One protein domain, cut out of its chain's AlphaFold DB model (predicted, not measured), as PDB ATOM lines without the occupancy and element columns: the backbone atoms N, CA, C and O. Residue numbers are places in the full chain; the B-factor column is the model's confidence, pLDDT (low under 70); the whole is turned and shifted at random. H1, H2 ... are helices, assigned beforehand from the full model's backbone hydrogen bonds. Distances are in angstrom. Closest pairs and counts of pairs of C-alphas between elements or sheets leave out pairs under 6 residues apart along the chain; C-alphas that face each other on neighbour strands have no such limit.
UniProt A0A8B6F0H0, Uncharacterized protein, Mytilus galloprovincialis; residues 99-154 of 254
ATOM      1  N   ILE A  99     -20.604 -11.685  24.457       97.56
ATOM      2  CA  ILE A  99     -20.879 -10.283  24.818       97.56
ATOM      3  C   ILE A  99     -21.987  -9.687  23.937       97.56
ATOM      4  O   ILE A  99     -22.871  -8.984  24.433       97.56
ATOM      5  N   GLU A 100     -21.961  -9.978  22.634       96.81
ATOM      6  CA  GLU A 100     -23.021  -9.548  21.713       96.81
ATOM      7  C   GLU A 100     -24.338 -10.240  22.065       96.81
ATOM      8  O   GLU A 100     -25.361  -9.583  22.240       96.81
ATOM      9  N   LEU A 101     -24.286 -11.555  22.275       97.81
ATOM     10  CA  LEU A 101     -25.437 -12.350  22.690       97.81
ATOM     11  C   LEU A 101     -26.014 -11.894  24.034       97.81
ATOM     12  O   LEU A 101     -27.229 -11.827  24.196       97.81
ATOM     13  N   PHE A 102     -25.161 -11.527  24.987       98.31
ATOM     14  CA  PHE A 102     -25.592 -11.015  26.281       98.31
ATOM     15  C   PHE A 102     -26.339  -9.689  26.138       98.31
ATOM     16  O   PHE A 102     -27.382  -9.499  26.750       98.31
ATOM     17  N   SER A 103     -25.902  -8.813  25.233       97.25
ATOM     18  CA  SER A 103     -26.630  -7.571  24.937       97.25
ATOM     19  C   SER A 103     -28.051  -7.809  24.402       97.25
ATOM     20  O   SER A 103     -28.939  -6.982  24.630       97.25
ATOM     21  N   ASP A 104     -28.265  -8.906  23.676       96.69
ATOM     22  CA  ASP A 104     -29.570  -9.305  23.136       96.69
ATOM     23  C   ASP A 104     -30.417 -10.086  24.159       96.69
ATOM     24  O   ASP A 104     -31.648 -10.099  24.076       96.69
ATOM     25  N   TYR A 105     -29.772 -10.707  25.147       98.12
ATOM     26  CA  TYR A 105     -30.416 -11.332  26.301       98.12
ATOM     27  C   TYR A 105     -30.952 -10.288  27.289       98.12
ATOM     28  O   TYR A 105     -32.098 -10.394  27.724       98.12
ATOM     29  N   LEU A 106     -30.158  -9.262  27.597       98.12
ATOM     30  CA  LEU A 106     -30.491  -8.254  28.599       98.12
ATOM     31  C   LEU A 106     -31.750  -7.434  28.244       98.12
ATOM     32  O   LEU A 106     -32.025  -7.181  27.057       98.12
ATOM     33  N   PRO A 107     -32.481  -6.935  29.262       96.94
ATOM     34  CA  PRO A 107     -33.415  -5.823  29.115       96.94
ATOM     35  C   PRO A 107     -32.797  -4.666  28.320       96.94
ATOM     36  O   PRO A 107     -31.598  -4.415  28.392       96.94
ATOM     37  N   GLU A 108     -33.610  -3.927  27.558       96.56
ATOM     38  CA  GLU A 108     -33.087  -2.881  26.659       96.56
ATOM     39  C   GLU A 108     -32.286  -1.806  27.409       96.56
ATOM     40  O   GLU A 108     -31.239  -1.392  26.919       96.56
ATOM     41  N   MET A 109     -32.728  -1.401  28.603       95.88
ATOM     42  CA  MET A 109     -32.013  -0.408  29.416       95.88
ATOM     43  C   MET A 109     -30.626  -0.916  29.834       95.88
ATOM     44  O   MET A 109     -29.624  -0.253  29.579       95.88
ATOM     45  N   GLU A 110     -30.546  -2.134  30.375       97.44
ATOM     46  CA  GLU A 110     -29.273  -2.758  30.759       97.44
ATOM     47  C   GLU A 110     -28.364  -3.000  29.543       97.44
ATOM     48  O   GLU A 110     -27.165  -2.736  29.592       97.44
ATOM     49  N   SER A 111     -28.933  -3.412  28.405       97.69
ATOM     50  CA  SER A 111     -28.209  -3.559  27.136       97.69
ATOM     51  C   SER A 111     -27.545  -2.248  26.706       97.69
ATOM     52  O   SER A 111     -26.386  -2.240  26.284       97.69
ATOM     53  N   GLN A 112     -28.255  -1.121  26.823       97.06
ATOM     54  CA  GLN A 112     -27.719   0.203  26.502       97.06
ATOM     55  C   GLN A 112     -26.607   0.615  27.471       97.06
ATOM     56  O   GLN A 112     -25.557   1.077  27.016       97.06
ATOM     57  N   ILE A 113     -26.801   0.387  28.773       97.19
ATOM     58  CA  ILE A 113     -25.804   0.649  29.817       97.19
ATOM     59  C   ILE A 113     -24.518  -0.139  29.536       97.19
ATOM     60  O   ILE A 113     -23.440   0.448  29.463       97.19
ATOM     61  N   VAL A 114     -24.618  -1.447  29.280       96.88
ATOM     62  CA  VAL A 114     -23.466  -2.316  28.983       96.88
ATOM     63  C   VAL A 114     -22.738  -1.868  27.716       96.88
ATOM     64  O   VAL A 114     -21.510  -1.742  27.715       96.88
ATOM     65  N   LYS A 115     -23.469  -1.564  26.637       97.25
ATOM     66  CA  LYS A 115     -22.874  -1.051  25.389       97.25
ATOM     67  C   LYS A 115     -22.145   0.273  25.611       97.25
ATOM     68  O   LYS A 115     -21.058   0.477  25.061       97.25
ATOM     69  N   LYS A 116     -22.711   1.174  26.420       97.50
ATOM     70  CA  LYS A 116     -22.082   2.453  26.763       97.50
ATOM     71  C   LYS A 116     -20.845   2.245  27.636       97.50
ATOM     72  O   LYS A 116     -19.805   2.798  27.300       97.50
ATOM     73  N   ALA A 117     -20.912   1.393  28.656       97.00
ATOM     74  CA  ALA A 117     -19.787   1.080  29.537       97.00
ATOM     75  C   ALA A 117     -18.595   0.477  28.774       97.00
ATOM     76  O   ALA A 117     -17.452   0.859  29.015       97.00
ATOM     77  N   ILE A 118     -18.854  -0.420  27.814       96.75
ATOM     78  CA  ILE A 118     -17.810  -1.022  26.968       96.75
ATOM     79  C   ILE A 118     -17.192   0.002  26.006       96.75
ATOM     80  O   ILE A 118     -15.986  -0.022  25.777       96.75
ATOM     81  N   SER A 119     -18.006   0.877  25.410       96.44
ATOM     82  CA  SER A 119     -17.542   1.810  24.371       96.44
ATOM     83  C   SER A 119     -16.921   3.092  24.926       96.44
ATOM     84  O   SER A 119     -15.940   3.585  24.371       96.44
ATOM     85  N   ASN A 120     -17.477   3.644  26.005       95.88
ATOM     86  CA  ASN A 120     -16.947   4.798  26.717       95.88
ATOM     87  C   ASN A 120     -17.349   4.756  28.199       95.88
ATOM     88  O   ASN A 120     -18.335   5.370  28.612       95.88
ATOM     89  N   PHE A 121     -16.537   4.057  28.992       96.00
ATOM     90  CA  PHE A 121     -16.740   3.876  30.429       96.00
ATOM     91  C   PHE A 121     -16.861   5.191  31.211       96.00
ATOM     92  O   PHE A 121     -17.619   5.263  32.167       96.00
ATOM     93  N   ASN A 122     -16.153   6.249  30.815       94.12
ATOM     94  CA  ASN A 122     -16.157   7.509  31.570       94.12
ATOM     95  C   ASN A 122     -17.464   8.303  31.416       94.12
ATOM     96  O   ASN A 122     -17.742   9.181  32.226       94.12
ATOM     97  N   ASP A 123     -18.247   7.997  30.381       95.00
ATOM     98  CA  ASP A 123     -19.525   8.648  30.094       95.00
ATOM     99  C   ASP A 123     -20.732   7.810  30.552       95.00
ATOM    100  O   ASP A 123     -21.870   8.213  30.299       95.00
ATOM    101  N   VAL A 124     -20.526   6.606  31.103       95.88
ATOM    102  CA  VAL A 124     -21.650   5.800  31.597       95.88
ATOM    103  C   VAL A 124     -22.143   6.382  32.916       95.88
ATOM    104  O   VAL A 124     -21.334   6.796  33.754       95.88
ATOM    105  N   ASP A 125     -23.462   6.404  33.090       96.31
ATOM    106  CA  ASP A 125     -24.058   6.703  34.386       96.31
ATOM    107  C   ASP A 125     -23.572   5.660  35.400       96.31
ATOM    108  O   ASP A 125     -23.724   4.452  35.194       96.31
ATOM    109  N   GLN A 126     -22.880   6.127  36.439       94.44
ATOM    110  CA  GLN A 126     -22.229   5.240  37.396       94.44
ATOM    111  C   GLN A 126     -23.235   4.587  38.338       94.44
ATOM    112  O   GLN A 126     -23.007   3.445  38.726       94.44
ATOM    113  N   ASP A 127     -24.327   5.269  38.686       96.31
ATOM    114  CA  ASP A 127     -25.328   4.723  39.602       96.31
ATOM    115  C   ASP A 127     -26.098   3.598  38.898       96.31
ATOM    116  O   ASP A 127     -26.167   2.483  39.419       96.31
ATOM    117  N   ASP A 128     -26.535   3.836  37.656       96.88
ATOM    118  CA  ASP A 128     -27.202   2.822  36.828       96.88
ATOM    119  C   ASP A 128     -26.278   1.625  36.539       96.88
ATOM    120  O   ASP A 128     -26.696   0.462  36.557       96.88
ATOM    121  N   PHE A 129     -24.993   1.880  36.263       97.62
ATOM    122  CA  PHE A 129     -24.037   0.806  35.997       97.62
ATOM    123  C   PHE A 129     -23.725  -0.019  37.251       97.62
ATOM    124  O   PHE A 129     -23.583  -1.238  37.156       97.62
ATOM    125  N   LEU A 130     -23.639   0.611  38.426       96.75
ATOM    126  CA  LEU A 130     -23.477  -0.099  39.695       96.75
ATOM    127  C   LEU A 130     -24.710  -0.944  40.023       96.75
ATOM    128  O   LEU A 130     -24.545  -2.100  40.410       96.75
ATOM    129  N   GLU A 131     -25.919  -0.424  39.799       97.56
ATOM    130  CA  GLU A 131     -27.159  -1.191  39.965       97.56
ATOM    131  C   GLU A 131     -27.179  -2.426  39.052       97.56
ATOM    132  O   GLU A 131     -27.464  -3.531  39.517       97.56
ATOM    133  N   PHE A 132     -26.784  -2.273  37.783       97.88
ATOM    134  CA  PHE A 132     -26.626  -3.393  36.850       97.88
ATOM    135  C   PHE A 132     -25.618  -4.439  37.359       97.88
ATOM    136  O   PHE A 132     -25.877  -5.645  37.341       97.88
ATOM    137  N   LEU A 133     -24.447  -3.999  37.824       98.00
ATOM    138  CA  LEU A 133     -23.428  -4.906  38.349       98.00
ATOM    139  C   LEU A 133     -23.932  -5.663  39.583       98.00
ATOM    140  O   LEU A 133     -23.680  -6.865  39.704       98.00
ATOM    141  N   ASP A 134     -24.651  -4.984  40.473       97.12
ATOM    142  CA  ASP A 134     -25.224  -5.575  41.677       97.12
ATOM    143  C   ASP A 134     -26.352  -6.560  41.355       97.12
ATOM    144  O   ASP A 134     -26.358  -7.666  41.915       97.12
ATOM    145  N   SER A 135     -27.242  -6.233  40.409       96.44
ATOM    146  CA  SER A 135     -28.317  -7.130  39.958       96.44
ATOM    147  C   SER A 135     -27.757  -8.427  39.365       96.44
ATOM    148  O   SER A 135     -28.280  -9.513  39.620       96.44
ATOM    149  N   HIS A 136     -26.595  -8.349  38.712       96.50
ATOM    150  CA  HIS A 136     -25.876  -9.498  38.152       96.50
ATOM    151  C   HIS A 136     -24.878 -10.128  39.137       96.50
ATOM    152  O   HIS A 136     -24.107 -11.030  38.775       96.50
ATOM    153  N   SER A 137     -24.905  -9.713  40.408       96.06
ATOM    154  CA  SER A 137     -24.045 -10.212  41.487       96.06
ATOM    155  C   SER A 137     -22.547 -10.119  41.180       96.06
ATOM    156  O   SER A 137     -21.766 -10.993  41.575       96.06
ATOM    157  N   CYS A 138     -22.119  -9.063  40.490       97.50
ATOM    158  CA  CYS A 138     -20.709  -8.779  40.291       97.50
ATOM    159  C   CYS A 138     -20.037  -8.494  41.646       97.50
ATOM    160  O   CYS A 138     -20.606  -7.883  42.551       97.50
ATOM    161  N   ARG A 139     -18.814  -9.003  41.816       95.00
ATOM    162  CA  ARG A 139     -18.012  -8.854  43.048       95.00
ATOM    163  C   ARG A 139     -16.634  -8.254  42.780       95.00
ATOM    164  O   ARG A 139     -15.770  -8.269  43.653       95.00
ATOM    165  N   LYS A 140     -16.410  -7.768  41.559       95.31
ATOM    166  CA  LYS A 140     -15.153  -7.161  41.120       95.31
ATOM    167  C   LYS A 140     -15.341  -5.658  40.988       95.31
ATOM    168  O   LYS A 140     -16.388  -5.202  40.546       95.31
ATOM    169  N   LEU A 141     -14.300  -4.905  41.336       95.00
ATOM    170  CA  LEU A 141     -14.263  -3.475  41.053       95.00
ATOM    171  C   LEU A 141     -14.089  -3.272  39.545       95.00
ATOM    172  O   LEU A 141     -13.103  -3.750  38.973       95.00
ATOM    173  N   VAL A 142     -15.034  -2.571  38.923       96.75
ATOM    174  CA  VAL A 142     -15.040  -2.327  37.477       96.75
ATOM    175  C   VAL A 142     -14.466  -0.947  37.161       96.75
ATOM    176  O   VAL A 142     -14.724   0.022  37.871       96.75
ATOM    177  N   ASN A 143     -13.663  -0.865  36.106       96.00
ATOM    178  CA  ASN A 143     -13.071   0.353  35.571       96.00
ATOM    179  C   ASN A 143     -12.919   0.255  34.040       96.00
ATOM    180  O   ASN A 143     -13.193  -0.780  33.428       96.00
ATOM    181  N   SER A 144     -12.428   1.327  33.417       96.19
ATOM    182  CA  SER A 144     -12.243   1.410  31.963       96.19
ATOM    183  C   SER A 144     -11.298   0.357  31.374       96.19
ATOM    184  O   SER A 144     -11.380   0.071  30.184       96.19
ATOM    185  N   GLU A 145     -10.391  -0.213  32.169       97.06
ATOM    186  CA  GLU A 145      -9.415  -1.210  31.712       97.06
ATOM    187  C   GLU A 145      -9.970  -2.639  31.773       97.06
ATOM    188  O   GLU A 145      -9.551  -3.498  30.997       97.06
ATOM    189  N   ASN A 146     -10.908  -2.910  32.687       97.44
ATOM    190  CA  ASN A 146     -11.404  -4.260  32.960       97.44
ATOM    191  C   ASN A 146     -12.905  -4.465  32.684       97.44
ATOM    192  O   ASN A 146     -13.390  -5.585  32.831       97.44
ATOM    193  N   VAL A 147     -13.637  -3.434  32.246       97.88
ATOM    194  CA  VAL A 147     -15.077  -3.538  31.956       97.88
ATOM    195  C   VAL A 147     -15.383  -4.645  30.951       97.88
ATOM    196  O   VAL A 147     -16.228  -5.495  31.217       97.88
ATOM    197  N   LEU A 148     -14.652  -4.710  29.837       98.00
ATOM    198  CA  LEU A 148     -14.892  -5.706  28.793       98.00
ATOM    199  C   LEU A 148     -14.745  -7.157  29.298       98.00
ATOM    200  O   LEU A 148     -15.692  -7.928  29.124       98.00
ATOM    201  N   PRO A 149     -13.625  -7.564  29.935       97.94
ATOM    202  CA  PRO A 149     -13.514  -8.918  30.467       97.94
ATOM    203  C   PRO A 149     -14.524  -9.206  31.586       97.94
ATOM    204  O   PRO A 149     -15.031 -10.321  31.640       97.94
ATOM    205  N   ILE A 150     -14.879  -8.230  32.430       98.31
ATOM    206  CA  ILE A 150     -15.892  -8.434  33.479       98.31
ATOM    207  C   ILE A 150     -17.278  -8.680  32.873       98.31
ATOM    208  O   ILE A 150     -17.951  -9.626  33.276       98.31
ATOM    209  N   ILE A 151     -17.693  -7.907  31.864       98.44
ATOM    210  CA  ILE A 151     -18.946  -8.185  31.144       98.44
ATOM    211  C   ILE A 151     -18.890  -9.560  30.466       98.44
ATOM    212  O   ILE A 151     -19.875 -10.292  30.498       98.44
ATOM    213  N   GLY A 152     -17.742  -9.951  29.905       98.31
ATOM    214  CA  GLY A 152     -17.551 -11.291  29.345       98.31
ATOM    215  C   GLY A 152     -17.736 -12.412  30.377       98.31
ATOM    216  O   GLY A 152     -18.351 -13.434  30.075       98.31
ATOM    217  N   GLU A 153     -17.258 -12.220  31.606       98.44
ATOM    218  CA  GLU A 153     -17.463 -13.162  32.712       98.44
ATOM    219  C   GLU A 153     -18.934 -13.246  33.138       98.44
ATOM    220  O   GLU A 153     -19.439 -14.352  33.343       98.44
ATOM    221  N   LEU A 154     -19.633 -12.106  33.233       98.50
ATOM    222  CA  LEU A 154     -21.071 -12.068  33.527       98.50
ATOM    223  C   LEU A 154     -21.874 -12.779  32.431       98.50
ATOM    224  O   LEU A 154     -22.667 -13.668  32.736       98.50
TER     225      LEU A 154
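This is residues 99 to 154 of the 254 residues of an uncharacterized protein of Mytilus galloprovincialis (UniProt A0A8B6F0H0). This is a small rounded cluster of four short helices in which H1, H3 and H4 each pack on H2. H1 and H2 form a hairpin, H3 crosses H2 steeply, H4 packs on residues 114 to 118 of H2, and a long link, residues 136 to 146, joins H3 to H4. The printed part has 56 residues, with four named helices in the order H1, H2, H3, H4 and no named strand; its class is all helix. It is compact, with a radius of gyration of the C-alphas of 9.9 A and spans of 23 by 22 by 18 A.

H1, residues 99 to 105, touches H2, residues 108 to 119, at a shallow tilt of 12 degrees, opposite ways, as a helical hairpin. Their closest C-alphas, of Ser 103 and Ser 111, are 4.8 A apart, and H2 touches H1 with residues 111 to 115 alone. H2 is the hub, touching three helices. H3, residues 126 to 135, touches H2 at a steep tilt of 64 degrees, opposite ways; the closest C-alphas, of Ile 113 and Phe 129, are 6.4 A apart. H4, residues 147 to 154, touches H2 at a steep tilt of 44 degrees, opposite ways, with the C-alphas of Ile 118 and Leu 148 closest at 5.8 A. H1 and H4 are close but not clearly touching, with the C-alphas of Ile 99 and Gly 152 closest at 5.7 A. H3 is apart from H1 and from H4. In H1, H2, H3 and H4 every O i to N i+4 pair is within hydrogen-bond range.

H1 begins at C-alpha 99, (-20.879, -10.283, 24.818). H2 begins at C-alpha 108, (-33.087, -2.881, 26.659), and is 16.4 A long from first to last C-alpha. H3 is 14.0 A long, H4 10.5 A and H1 9.7 A. H4 ends at C-alpha 154, (-21.071, -12.068, 33.527).

The two C-alphas farthest apart, of Pro 107 and Glu 145, are 24.6 A apart. The printed part has no cut. The link from H1 to H2 is tight, that from H2 to H3 short, and that from H3 to H4 long. The mean pLDDT of the printed part is 96.9, and no printed residue is under 70.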